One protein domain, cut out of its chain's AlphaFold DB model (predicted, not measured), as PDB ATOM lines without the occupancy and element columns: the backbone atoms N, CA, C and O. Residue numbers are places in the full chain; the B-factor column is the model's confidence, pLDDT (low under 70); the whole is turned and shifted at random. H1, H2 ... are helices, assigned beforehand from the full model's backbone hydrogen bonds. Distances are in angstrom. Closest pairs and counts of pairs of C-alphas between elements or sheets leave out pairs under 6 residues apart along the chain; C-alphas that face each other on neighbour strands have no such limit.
ATOM      1  N   GLN A   4     182.106 220.621 176.784       83.88
ATOM      2  CA  GLN A   4     181.372 221.723 177.391       83.88
ATOM      3  C   GLN A   4     181.992 223.057 176.975       83.88
ATOM      4  O   GLN A   4     181.270 223.937 176.512       83.88
ATOM      5  N   PHE A   5     183.324 223.161 177.022       85.06
ATOM      6  CA  PHE A   5     184.044 224.345 176.547       85.06
ATOM      7  C   PHE A   5     183.782 224.640 175.062       85.06
ATOM      8  O   PHE A   5     183.522 225.784 174.687       85.06
ATOM      9  N   PHE A   6     183.817 223.608 174.210       85.56
ATOM     10  CA  PHE A   6     183.504 223.747 172.790       85.56
ATOM     11  C   PHE A   6     182.091 224.308 172.599       85.56
ATOM     12  O   PHE A   6     181.918 225.314 171.921       85.56
ATOM     13  N   ILE A   7     181.090 223.721 173.256       87.88
ATOM     14  CA  ILE A   7     179.694 224.156 173.159       87.88
ATOM     15  C   ILE A   7     179.501 225.608 173.613       87.88
ATOM     16  O   ILE A   7     178.811 226.364 172.931       87.88
ATOM     17  N   GLU A   8     180.106 226.015 174.730       87.69
ATOM     18  CA  GLU A   8     180.015 227.405 175.197       87.69
ATOM     19  C   GLU A   8     180.678 228.379 174.222       87.69
ATOM     20  O   GLU A   8     180.126 229.445 173.945       87.69
ATOM     21  N   THR A   9     181.804 227.981 173.625       87.75
ATOM     22  CA  THR A   9     182.491 228.779 172.602       87.75
ATOM     23  C   THR A   9     181.643 228.919 171.336       87.75
ATOM     24  O   THR A   9     181.495 230.020 170.815       87.75
ATOM     25  N   ILE A  10     181.028 227.830 170.860       87.06
ATOM     26  CA  ILE A  10     180.121 227.834 169.702       87.06
ATOM     27  C   ILE A  10     178.914 228.745 169.953       87.06
ATOM     28  O   ILE A  10     178.567 229.551 169.086       87.06
ATOM     29  N   LYS A  11     178.306 228.645 171.143       86.12
ATOM     30  CA  LYS A  11     177.158 229.464 171.548       86.12
ATOM     31  C   LYS A  11     177.526 230.947 171.609       86.12
ATOM     32  O   LYS A  11     176.866 231.778 171.000       86.12
ATOM     33  N   SER A  12     178.632 231.280 172.274       85.62
ATOM     34  CA  SER A  12     179.125 232.660 172.350       85.62
ATOM     35  C   SER A  12     179.621 233.198 171.002       85.62
ATOM     36  O   SER A  12     179.695 234.411 170.817       85.62
ATOM     37  N   GLY A  13     180.006 232.314 170.081       82.44
ATOM     38  CA  GLY A  13     180.602 232.653 168.794       82.44
ATOM     39  C   GLY A  13     179.609 232.968 167.676       82.44
ATOM     40  O   GLY A  13     180.050 233.320 166.581       82.44
ATOM     41  N   GLY A  14     178.299 232.837 167.918       84.56
ATOM     42  CA  GLY A  14     177.257 233.108 166.918       84.56
ATOM     43  C   GLY A  14     177.230 232.105 165.758       84.56
ATOM     44  O   GLY A  14     176.769 232.420 164.666       84.56
ATOM     45  N   ILE A  15     177.745 230.890 165.973       87.69
ATOM     46  CA  ILE A  15     177.803 229.838 164.944       87.69
ATOM     47  C   ILE A  15     176.399 229.403 164.504       87.69
ATOM     48  O   ILE A  15     176.178 229.113 163.329       87.69
ATOM     49  N   TYR A  16     175.444 229.395 165.438       86.12
ATOM     50  CA  TYR A  16     174.046 229.076 165.159       86.12
ATOM     51  C   TYR A  16     173.427 230.039 164.133       86.12
ATOM     52  O   TYR A  16     172.794 229.586 163.180       86.12
ATOM     53  N   ASP A  17     173.654 231.348 164.272       84.50
ATOM     54  CA  ASP A  17     173.134 232.348 163.334       84.50
ATOM     55  C   ASP A  17     173.712 232.173 161.924       84.50
ATOM     56  O   ASP A  17     172.967 232.248 160.947       84.50
ATOM     57  N   ILE A  18     175.004 231.848 161.809       85.19
ATOM     58  CA  ILE A  18     175.658 231.583 160.515       85.19
ATOM     59  C   ILE A  18     175.013 230.383 159.812       85.19
ATOM     60  O   ILE A  18     174.699 230.457 158.629       85.19
ATOM     61  N   LEU A  19     174.764 229.287 160.533       83.88
ATOM     62  CA  LEU A  19     174.113 228.096 159.967       83.88
ATOM     63  C   LEU A  19     172.651 228.343 159.604       83.88
ATOM     64  O   LEU A  19     172.175 227.865 158.579       83.88
ATOM     65  N   LYS A  20     171.932 229.086 160.448       82.56
ATOM     66  CA  LYS A  20     170.510 229.379 160.257       82.56
ATOM     67  C   LYS A  20     170.266 230.280 159.046       82.56
ATOM     68  O   LYS A  20     169.285 230.086 158.329       82.56
ATOM     69  N   ILE A  21     171.127 231.276 158.848       80.31
ATOM     70  CA  ILE A  21     171.037 232.251 157.751       80.31
ATOM     71  C   ILE A  21     171.731 231.715 156.484       80.31
ATOM     72  O   ILE A  21     171.401 232.124 155.370       80.31
ATOM     73  N   GLY A  22     172.683 230.794 156.653       67.94
ATOM     74  CA  GLY A  22     173.619 230.342 155.634       67.94
ATOM     75  C   GLY A  22     172.990 229.733 154.379       67.94
ATOM     76  O   GLY A  22     172.106 228.877 154.429       67.94
ATOM     77  N   GLY A  23     173.512 230.167 153.229       66.12
ATOM     78  CA  GLY A  23     173.259 229.606 151.901       66.12
ATOM     79  C   GLY A  23     174.525 228.996 151.288       66.12
ATOM     80  O   GLY A  23     175.421 228.532 151.993       66.12
ATOM     81  N   VAL A  24     174.627 229.000 149.956       61.38
ATOM     82  CA  VAL A  24     175.784 228.439 149.231       61.38
ATOM     83  C   VAL A  24     177.095 229.071 149.722       61.38
ATOM     84  O   VAL A  24     177.273 230.281 149.625       61.38
ATOM     85  N   GLY A  25     178.026 228.248 150.216       69.81
ATOM     86  CA  GLY A  25     179.338 228.696 150.706       69.81
ATOM     87  C   GLY A  25     179.458 228.850 152.226       69.81
ATOM     88  O   GLY A  25     180.543 229.193 152.696       69.81
ATOM     89  N   VAL A  26     178.402 228.532 152.986       83.94
ATOM     90  CA  VAL A  26     178.389 228.612 154.458       83.94
ATOM     91  C   VAL A  26     179.555 227.864 155.113       83.94
ATOM     92  O   VAL A  26     180.109 228.363 156.081       83.94
ATOM     93  N   VAL A  27     180.029 226.747 154.543       83.56
ATOM     94  CA  VAL A  27     181.166 225.968 155.079       83.56
ATOM     95  C   VAL A  27     182.430 226.818 155.258       83.56
ATOM     96  O   VAL A  27     183.092 226.722 156.286       83.56
ATOM     97  N   LYS A  28     182.765 227.687 154.295       85.69
ATOM     98  CA  LYS A  28     183.979 228.522 154.378       85.69
ATOM     99  C   LYS A  28     183.851 229.611 155.437       85.69
ATOM    100  O   LYS A  28     184.810 229.891 156.153       85.69
ATOM    101  N   GLU A  29     182.675 230.223 155.526       87.88
ATOM    102  CA  GLU A  29     182.380 231.246 156.529       87.88
ATOM    103  C   GLU A  29     182.358 230.639 157.936       87.88
ATOM    104  O   GLU A  29     182.953 231.183 158.865       87.88
ATOM    105  N   LEU A  30     181.776 229.448 158.060       88.75
ATOM    106  CA  LEU A  30     181.746 228.657 159.279       88.75
ATOM    107  C   LEU A  30     183.161 228.260 159.716       88.75
ATOM    108  O   LEU A  30     183.517 228.475 160.869       88.75
ATOM    109  N   ALA A  31     184.004 227.766 158.803       88.06
ATOM    110  CA  ALA A  31     185.400 227.427 159.091       88.06
ATOM    111  C   ALA A  31     186.209 228.653 159.543       88.06
ATOM    112  O   ALA A  31     186.956 228.587 160.523       88.06
ATOM    113  N   ALA A  32     186.027 229.796 158.873       88.25
ATOM    114  CA  ALA A  32     186.661 231.051 159.261       88.25
ATOM    115  C   ALA A  32     186.203 231.507 160.653       88.25
ATOM    116  O   ALA A  32     187.039 231.890 161.473       88.25
ATOM    117  N   LYS A  33     184.901 231.406 160.950       89.50
ATOM    118  CA  LYS A  33     184.366 231.786 162.258       89.50
ATOM    119  C   LYS A  33     184.816 230.843 163.365       89.50
ATOM    120  O   LYS A  33     185.200 231.307 164.431       89.50
ATOM    121  N   LEU A  34     184.840 229.539 163.110       88.19
ATOM    122  CA  LEU A  34     185.374 228.545 164.038       88.19
ATOM    123  C   LEU A  34     186.840 228.835 164.366       88.19
ATOM    124  O   LEU A  34     187.222 228.798 165.532       88.19
ATOM    125  N   ARG A  35     187.647 229.195 163.363       87.75
ATOM    126  CA  ARG A  35     189.045 229.592 163.560       87.75
ATOM    127  C   ARG A  35     189.197 230.875 164.377       87.75
ATOM    128  O   ARG A  35     190.138 230.967 165.162       87.75
ATOM    129  N   ASP A  36     188.304 231.840 164.181       88.69
ATOM    130  CA  ASP A  36     188.259 233.105 164.924       88.69
ATOM    131  C   ASP A  36     187.962 232.864 166.413       88.69
ATOM    132  O   ASP A  36     188.719 233.302 167.276       88.69
ATOM    133  N   ILE A  37     186.920 232.081 166.720       87.25
ATOM    134  CA  ILE A  37     186.445 231.885 168.101       87.25
ATOM    135  C   ILE A  37     187.230 230.819 168.883       87.25
ATOM    136  O   ILE A  37     187.368 230.936 170.097       87.25
ATOM    137  N   LEU A  38     187.756 229.783 168.215       83.56
ATOM    138  CA  LEU A  38     188.558 228.724 168.853       83.56
ATOM    139  C   LEU A  38     190.062 229.041 168.829       83.56
ATOM    140  O   LEU A  38     190.827 228.443 169.585       83.56
ATOM    141  N   GLY A  39     190.489 229.976 167.977       76.00
ATOM    142  CA  GLY A  39     191.872 230.420 167.835       76.00
ATOM    143  C   GLY A  39     192.776 229.448 167.065       76.00
ATOM    144  O   GLY A  39     192.651 228.228 167.114       76.00
ATOM    145  N   VAL A  40     193.772 229.981 166.357       65.94
ATOM    146  CA  VAL A  40     194.622 229.220 165.412       65.94
ATOM    147  C   VAL A  40     195.450 228.095 166.067       65.94
ATOM    148  O   VAL A  40     195.949 227.222 165.369       65.94
ATOM    149  N   GLN A  41     195.593 228.087 167.395       63.12
ATOM    150  CA  GLN A  41     196.329 227.044 168.124       63.12
ATOM    151  C   GLN A  41     195.496 225.784 168.407       63.12
ATOM    152  O   GLN A  41     196.065 224.741 168.720       63.12
ATOM    153  N   SER A  42     194.167 225.865 168.296       69.19
ATOM    154  CA  SER A  42     193.272 224.776 168.706       69.19
ATOM    155  C   SER A  42     193.119 223.689 167.636       69.19
ATOM    156  O   SER A  42     193.036 222.506 167.971       69.19
ATOM    157  N   PHE A  43     193.125 224.061 166.351       78.44
ATOM    158  CA  PHE A  43     193.005 223.141 165.214       78.44
ATOM    159  C   PHE A  43     193.828 223.641 164.014       78.44
ATOM    160  O   PHE A  43     194.108 224.833 163.892       78.44
ATOM    161  N   SER A  44     194.220 222.738 163.113       82.06
ATOM    162  CA  SER A  44     194.809 223.118 161.821       82.06
ATOM    163  C   SER A  44     193.738 223.615 160.841       82.06
ATOM    164  O   SER A  44     192.549 223.368 161.030       82.06
ATOM    165  N   THR A  45     194.139 224.285 159.756       82.19
ATOM    166  CA  THR A  45     193.200 224.786 158.733       82.19
ATOM    167  C   THR A  45     192.297 223.679 158.174       82.19
ATOM    168  O   THR A  45     191.086 223.850 158.142       82.19
ATOM    169  N   GLN A  46     192.863 222.514 157.834       84.25
ATOM    170  CA  GLN A  46     192.090 221.371 157.325       84.25
ATOM    171  C   GLN A  46     191.100 220.811 158.351       84.25
ATOM    172  O   GLN A  46     190.090 220.211 157.995       84.25
ATOM    173  N   GLU A  47     191.396 220.961 159.636       85.31
ATOM    174  CA  GLU A  47     190.525 220.492 160.707       85.31
ATOM    175  C   GLU A  47     189.390 221.464 160.979       85.31
ATOM    176  O   GLU A  47     188.288 221.015 161.270       85.31
ATOM    177  N   TYR A  48     189.630 222.768 160.822       85.81
ATOM    178  CA  TYR A  48     188.563 223.762 160.803       85.81
ATOM    179  C   TYR A  48     187.599 223.542 159.641       85.81
ATOM    180  O   TYR A  48     186.390 223.616 159.851       85.81
ATOM    181  N   ASP A  49     188.116 223.203 158.458       86.75
ATOM    182  CA  ASP A  49     187.283 222.851 157.306       86.75
ATOM    183  C   ASP A  49     186.433 221.605 157.603       86.75
ATOM    184  O   ASP A  49     185.216 221.643 157.451       86.75
ATOM    185  N   LYS A  50     187.035 220.535 158.146       86.88
ATOM    186  CA  LYS A  50     186.291 219.326 158.544       86.88
ATOM    187  C   LYS A  50     185.239 219.598 159.619       86.88
ATOM    188  O   LYS A  50     184.126 219.095 159.521       86.88
ATOM    189  N   LEU A  51     185.572 220.380 160.646       86.25
ATOM    190  CA  LEU A  51     184.623 220.790 161.688       86.25
ATOM    191  C   LEU A  51     183.439 221.541 161.080       86.25
ATOM    192  O   LEU A  51     182.294 221.275 161.440       86.25
ATOM    193  N   ALA A  52     183.712 222.450 160.146       88.25
ATOM    194  CA  ALA A  52     182.675 223.180 159.442       88.25
ATOM    195  C   ALA A  52     181.788 222.248 158.604       88.25
ATOM    196  O   ALA A  52     180.572 222.378 158.655       88.25
ATOM    197  N   GLU A  53     182.361 221.273 157.897       87.75
ATOM    198  CA  GLU A  53     181.590 220.276 157.141       87.75
ATOM    199  C   GLU A  53     180.700 219.407 158.043       87.75
ATOM    200  O   GLU A  53     179.555 219.130 157.697       87.75
ATOM    201  N   ILE A  54     181.198 218.973 159.206       85.44
ATOM    202  CA  ILE A  54     180.413 218.173 160.163       85.44
ATOM    203  C   ILE A  54     179.217 218.983 160.675       85.44
ATOM    204  O   ILE A  54     178.101 218.473 160.764       85.44
ATOM    205  N   ILE A  55     179.446 220.251 161.015       84.44
ATOM    206  CA  ILE A  55     178.414 221.136 161.558       84.44
ATOM    207  C   ILE A  55     177.421 221.577 160.465       84.44
ATOM    208  O   ILE A  55     176.239 221.748 160.748       84.44
ATOM    209  N   GLU A  56     177.858 221.734 159.217       84.19
ATOM    210  CA  GLU A  56     176.986 222.102 158.092       84.19
ATOM    211  C   GLU A  56     176.038 220.971 157.678       84.19
ATOM    212  O   GLU A  56     174.898 221.237 157.304       84.19
ATOM    213  N   LYS A  57     176.448 219.708 157.851       83.38
ATOM    214  CA  LYS A  57     175.597 218.527 157.612       83.38
ATOM    215  C   LYS A  57     174.412 218.393 158.571       83.38
ATOM    216  O   LYS A  57     173.599 217.482 158.402       83.38
ATOM    217  N   ILE A  58     174.315 219.241 159.592       82.25
ATOM    218  CA  ILE A  58     173.217 219.208 160.554       82.25
ATOM    219  C   ILE A  58     171.905 219.506 159.831       82.25
ATOM    220  O   ILE A  58     171.752 220.526 159.161       82.25
ATOM    221  N   ASP A  59     170.935 218.605 159.991       80.00
ATOM    222  CA  ASP A  59     169.620 218.773 159.385       80.00
ATOM    223  C   ASP A  59     168.964 220.079 159.868       80.00
ATOM    224  O   ASP A  59     169.005 220.422 161.054       80.00
ATOM    225  N   LYS A  60     168.321 220.806 158.947       78.00
ATOM    226  CA  LYS A  60     167.679 222.099 159.233       78.00
ATOM    227  C   LYS A  60     166.613 222.010 160.327       78.00
ATOM    228  O   LYS A  60     166.354 223.008 160.994       78.00
ATOM    229  N   THR A  61     166.022 220.837 160.550       80.19
ATOM    230  CA  THR A  61     165.101 220.584 161.670       80.19
ATOM    231  C   THR A  61     165.763 220.785 163.035       80.19
ATOM    232  O   THR A  61     165.113 221.262 163.964       80.19
ATOM    233  N   TYR A  62     167.066 220.524 163.159       81.12
ATOM    234  CA  TYR A  62     167.823 220.791 164.383       81.12
ATOM    235  C   TYR A  62     168.281 222.252 164.501       81.12
ATOM    236  O   TYR A  62     168.708 222.668 165.573       81.12
ATOM    237  N   LEU A  63     168.139 223.056 163.439       83.00
ATOM    238  CA  LEU A  63     168.432 224.495 163.432       83.00
ATOM    239  C   LEU A  63     167.207 225.365 163.775       83.00
ATOM    240  O   LEU A  63     167.307 226.593 163.794       83.00
ATOM    241  N   LEU A  64     166.053 224.762 164.083       83.31
ATOM    242  CA  LEU A  64     164.821 225.486 164.434       83.31
ATOM    243  C   LEU A  64     164.977 226.362 165.686       83.31
ATOM    244  O   LEU A  64     164.420 227.458 165.743       83.31
ATOM    245  N   ALA A  65     165.753 225.893 166.662       85.56
ATOM    246  CA  ALA A  65     166.070 226.616 167.884       85.56
ATOM    247  C   ALA A  65     167.513 226.338 168.307       85.56
ATOM    248  O   ALA A  65     168.015 225.226 168.127       85.56
ATOM    249  N   GLU A  66     168.158 227.336 168.912       83.69
ATOM    250  CA  GLU A  66     169.538 227.221 169.387       83.69
ATOM    251  C   GLU A  66     169.694 226.064 170.387       83.69
ATOM    252  O   GLU A  66     170.617 225.268 170.259       83.69
ATOM    253  N   ASP A  67     168.757 225.884 171.322       86.69
ATOM    254  CA  ASP A  67     168.828 224.793 172.303       86.69
ATOM    255  C   ASP A  67     168.802 223.398 171.656       86.69
ATOM    256  O   ASP A  67     169.491 222.488 172.122       86.69
ATOM    257  N   ILE A  68     168.053 223.228 170.559       87.62
ATOM    258  CA  ILE A  68     167.978 221.965 169.807       87.62
ATOM    259  C   ILE A  68     169.300 221.716 169.077       87.62
ATOM    260  O   ILE A  68     169.836 220.608 169.131       87.62
ATOM    261  N   PHE A  69     169.864 222.754 168.462       87.88
ATOM    262  CA  PHE A  69     171.177 222.701 167.825       87.88
ATOM    263  C   PHE A  69     172.273 222.325 168.834       87.88
ATOM    264  O   PHE A  69     173.049 221.397 168.607       87.88
ATOM    265  N   ILE A  70     172.297 222.977 169.997       88.88
ATOM    266  CA  ILE A  70     173.255 222.677 171.065       88.88
ATOM    267  C   ILE A  70     173.059 221.252 171.602       88.88
ATOM    268  O   ILE A  70     174.041 220.550 171.861       88.88
ATOM    269  N   ALA A  71     171.815 220.793 171.756       88.19
ATOM    270  CA  ALA A  71     171.523 219.423 172.167       88.19
ATOM    271  C   ALA A  71     172.015 218.400 171.131       88.19
ATOM    272  O   ALA A  71     172.575 217.373 171.516       88.19
ATOM    273  N   TYR A  72     171.864 218.687 169.835       88.19
ATOM    274  CA  TYR A  72     172.403 217.853 168.765       88.19
ATOM    275  C   TYR A  72     173.929 217.770 168.848       88.19
ATOM    276  O   TYR A  72     174.478 216.671 168.915       88.19
ATOM    277  N   LEU A  73     174.621 218.914 168.938       87.38
ATOM    278  CA  LEU A  73     176.081 218.939 169.050       87.38
ATOM    279  C   LEU A  73     176.562 218.121 170.256       87.38
ATOM    280  O   LEU A  73     177.447 217.283 170.109       87.38
ATOM    281  N   LYS A  74     175.928 218.284 171.428       86.50
ATOM    282  CA  LYS A  74     176.231 217.514 172.650       86.50
ATOM    283  C   LYS A  74     176.033 216.007 172.501       86.50
ATOM    284  O   LYS A  74     176.651 215.252 173.252       86.50
ATOM    285  N   ASN A  75     175.172 215.560 171.593       86.50
ATOM    286  CA  ASN A  75     174.877 214.144 171.379       86.50
ATOM    287  C   ASN A  75     175.573 213.553 170.147       86.50
ATOM    288  O   ASN A  75     175.633 212.333 170.040       86.50
ATOM    289  N   SER A  76     176.160 214.377 169.277       84.88
ATOM    290  CA  SER A  76     176.879 213.918 168.090       84.88
ATOM    291  C   SER A  76     178.138 213.130 168.463       84.88
ATOM    292  O   SER A  76     179.109 213.678 168.992       84.88
ATOM    293  N   GLU A  77     178.126 211.825 168.183       84.38
ATOM    294  CA  GLU A  77     179.279 210.941 168.385       84.38
ATOM    295  C   GLU A  77     180.446 211.305 167.464       84.38
ATOM    296  O   GLU A  77     181.596 211.276 167.897       84.38
ATOM    297  N   GLU A  78     180.162 211.714 166.224       84.19
ATOM    298  CA  GLU A  78     181.182 212.134 165.254       84.19
ATOM    299  C   GLU A  78     181.960 213.355 165.765       84.19
ATOM    300  O   GLU A  78     183.192 213.384 165.731       84.19
ATOM    301  N   LEU A  79     181.245 214.327 166.334       84.88
ATOM    302  CA  LEU A  79     181.829 215.561 166.849       84.88
ATOM    303  C   LEU A  79     182.594 215.324 168.160       84.88
ATOM    304  O   LEU A  79     183.701 215.835 168.334       84.88
ATOM    305  N   LYS A  80     182.060 214.474 169.049       85.31
ATOM    306  CA  LYS A  80     182.783 214.009 170.246       85.31
ATOM    307  C   LYS A  80     184.088 213.322 169.879       85.31
ATOM    308  O   LYS A  80     185.125 213.665 170.438       85.31
ATOM    309  N   LYS A  81     184.043 212.385 168.929       83.44
ATOM    310  CA  LYS A  81     185.220 211.639 168.486       83.44
ATOM    311  C   LYS A  81     186.263 212.573 167.880       83.44
ATOM    312  O   LYS A  81     187.422 212.490 168.257       83.44
ATOM    313  N   PHE A  82     185.851 213.525 167.040       83.50
ATOM    314  CA  PHE A  82     186.753 214.528 166.470       83.50
ATOM    315  C   PHE A  82     187.478 215.359 167.547       83.50
ATOM    316  O   PHE A  82     188.688 215.581 167.474       83.50
ATOM    317  N   LEU A  83     186.750 215.812 168.574       82.62
ATOM    318  CA  LEU A  83     187.319 216.603 169.670       82.62
ATOM    319  C   LEU A  83     188.194 215.773 170.629       82.62
ATOM    320  O   LEU A  83     189.141 216.320 171.214       82.62
ATOM    321  N   ASP A  84     187.885 214.483 170.791       76.00
ATOM    322  CA  ASP A  84     188.623 213.538 171.635       76.00
ATOM    323  C   ASP A  84     189.905 213.029 170.961       76.00
ATOM    324  O   ASP A  84     190.965 213.053 171.587       76.00
ATOM    325  N   ASP A  85     189.872 212.731 169.657       71.00
ATOM    326  CA  ASP A  85     191.066 212.428 168.853       71.00
ATOM    327  C   ASP A  85     192.087 213.574 168.931       71.00
ATOM    328  O   ASP A  85     193.294 213.349 168.982       71.00
ATOM    329  N   LYS A  86     191.621 214.823 169.068       63.62
ATOM    330  CA  LYS A  86     192.493 215.973 169.343       63.62
ATOM    331  C   LYS A  86     193.055 216.026 170.756       63.62
ATOM    332  O   LYS A  86     194.168 216.512 170.945       63.62
ATOM    333  N   LYS A  87     192.317 215.540 171.752       55.22
ATOM    334  CA  LYS A  87     192.816 215.381 173.127       55.22
ATOM    335  C   LYS A  87     193.873 214.268 173.190       55.22
ATOM    336  O   LYS A  87     194.851 214.396 173.920       55.22
ATOM    337  N   SER A  88     193.706 213.239 172.361       44.31
ATOM    338  CA  SER A  88     194.623 212.108 172.185       44.31
ATOM    339  C   SER A  88     195.717 212.350 171.130       44.31
ATOM    340  O   SER A  88     196.610 211.527 170.947       44.31
ATOM    341  N   GLY A  89     195.725 213.518 170.479       45.56
ATOM    342  CA  GLY A  89     196.733 213.934 169.497       45.56
ATOM    343  C   GLY A  89     198.130 214.175 170.076       45.56
ATOM    344  O   GLY A  89     199.053 214.487 169.330       45.56
TER     345      GLY A  89
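This is residues 4 to 89 of the 123 residues of an uncharacterized protein of Clostridiaceae bacterium (UniProt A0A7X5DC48). Look first for H3, the longest helix, and H4 crossing it; H2 folds back beside H3, and these three make one side of a small cluster of helices. H1 and H6, side by side, and H7 make the other side, while the short H5 sits at one end, against H2 and H6. The printed part has 86 residues and seven named helices, H1 to H7 in order along the chain, with no named strand; the class is all helix. The whole is compact, with a radius of gyration of the C-alphas of 12.0 A and spans of 34 by 25 by 20 A.

Find C-alpha 26 at (178.389, 228.612, 154.458); from there H3, residues 26 to 38, runs 17.6 A to C-alpha 38 at (188.558, 228.724, 168.853). H4, residues 45 to 56, is 16.4 A long. Before H3 come H1, residues 4 to 12, 12.3 A, which begins at C-alpha 4 at (181.372, 221.723, 177.391), and H2, residues 15 to 21, 10.2 A. After H4 look for H5, residues 60 to 63, 4.9 A; H6, residues 66 to 75, 14.3 A; and H7, residues 77 to 87, 15.0 A, which ends at C-alpha 87 at (192.816, 215.381, 173.127).

Start at H3, the hub, which touches H1, H2 and H4. It touches H4 at a steep tilt of 62 degrees, opposite ways; the closest C-alphas, of Ala 31 and Ala 52, are 5.1 A apart. H2 and H3 form a helical hairpin at a shallow tilt of 21 degrees, with the closest C-alphas, of Ile 18 and Leu 30, 6.9 A apart. With residues 34 to 38 alone H3 touches H1 at a steep tilt of 64 degrees, closest at the C-alphas of Thr 9 and Ile 37, 6.7 A. H1 touches H6 at a shallow tilt of 24 degrees, opposite ways; the closest C-alphas, of Ile 7 and Ile 70, are 6.9 A apart. H5 touches H2, closest at the C-alphas of Lys 20 and Leu 63, 6.2 A, and touches H6 only at the corner, closest at those of Tyr 62 and Phe 69, 5.2 A. H7 only just touches H4, at residues 51 to 54 alone, with 3 pairs of C-alphas within 8 A; the closest are those of Ile 54 and Leu 79, 7.3 A. H3 and H7 are apart. In H1, H2, H3, H4, H6 and H7 every O i to N i+4 pair is within hydrogen-bond range; H5 is too short for such a pair.

The two C-alphas farthest apart, of Leu 64 and Gly 89, are 34.3 A apart. The printed part has no cut and no long link; the link from H3 to H4 is short and the others are tight. The mean pLDDT of the printed part is 81.7; look for values under 70 at residues 22 to 25, 40 to 42 and 86 to 89.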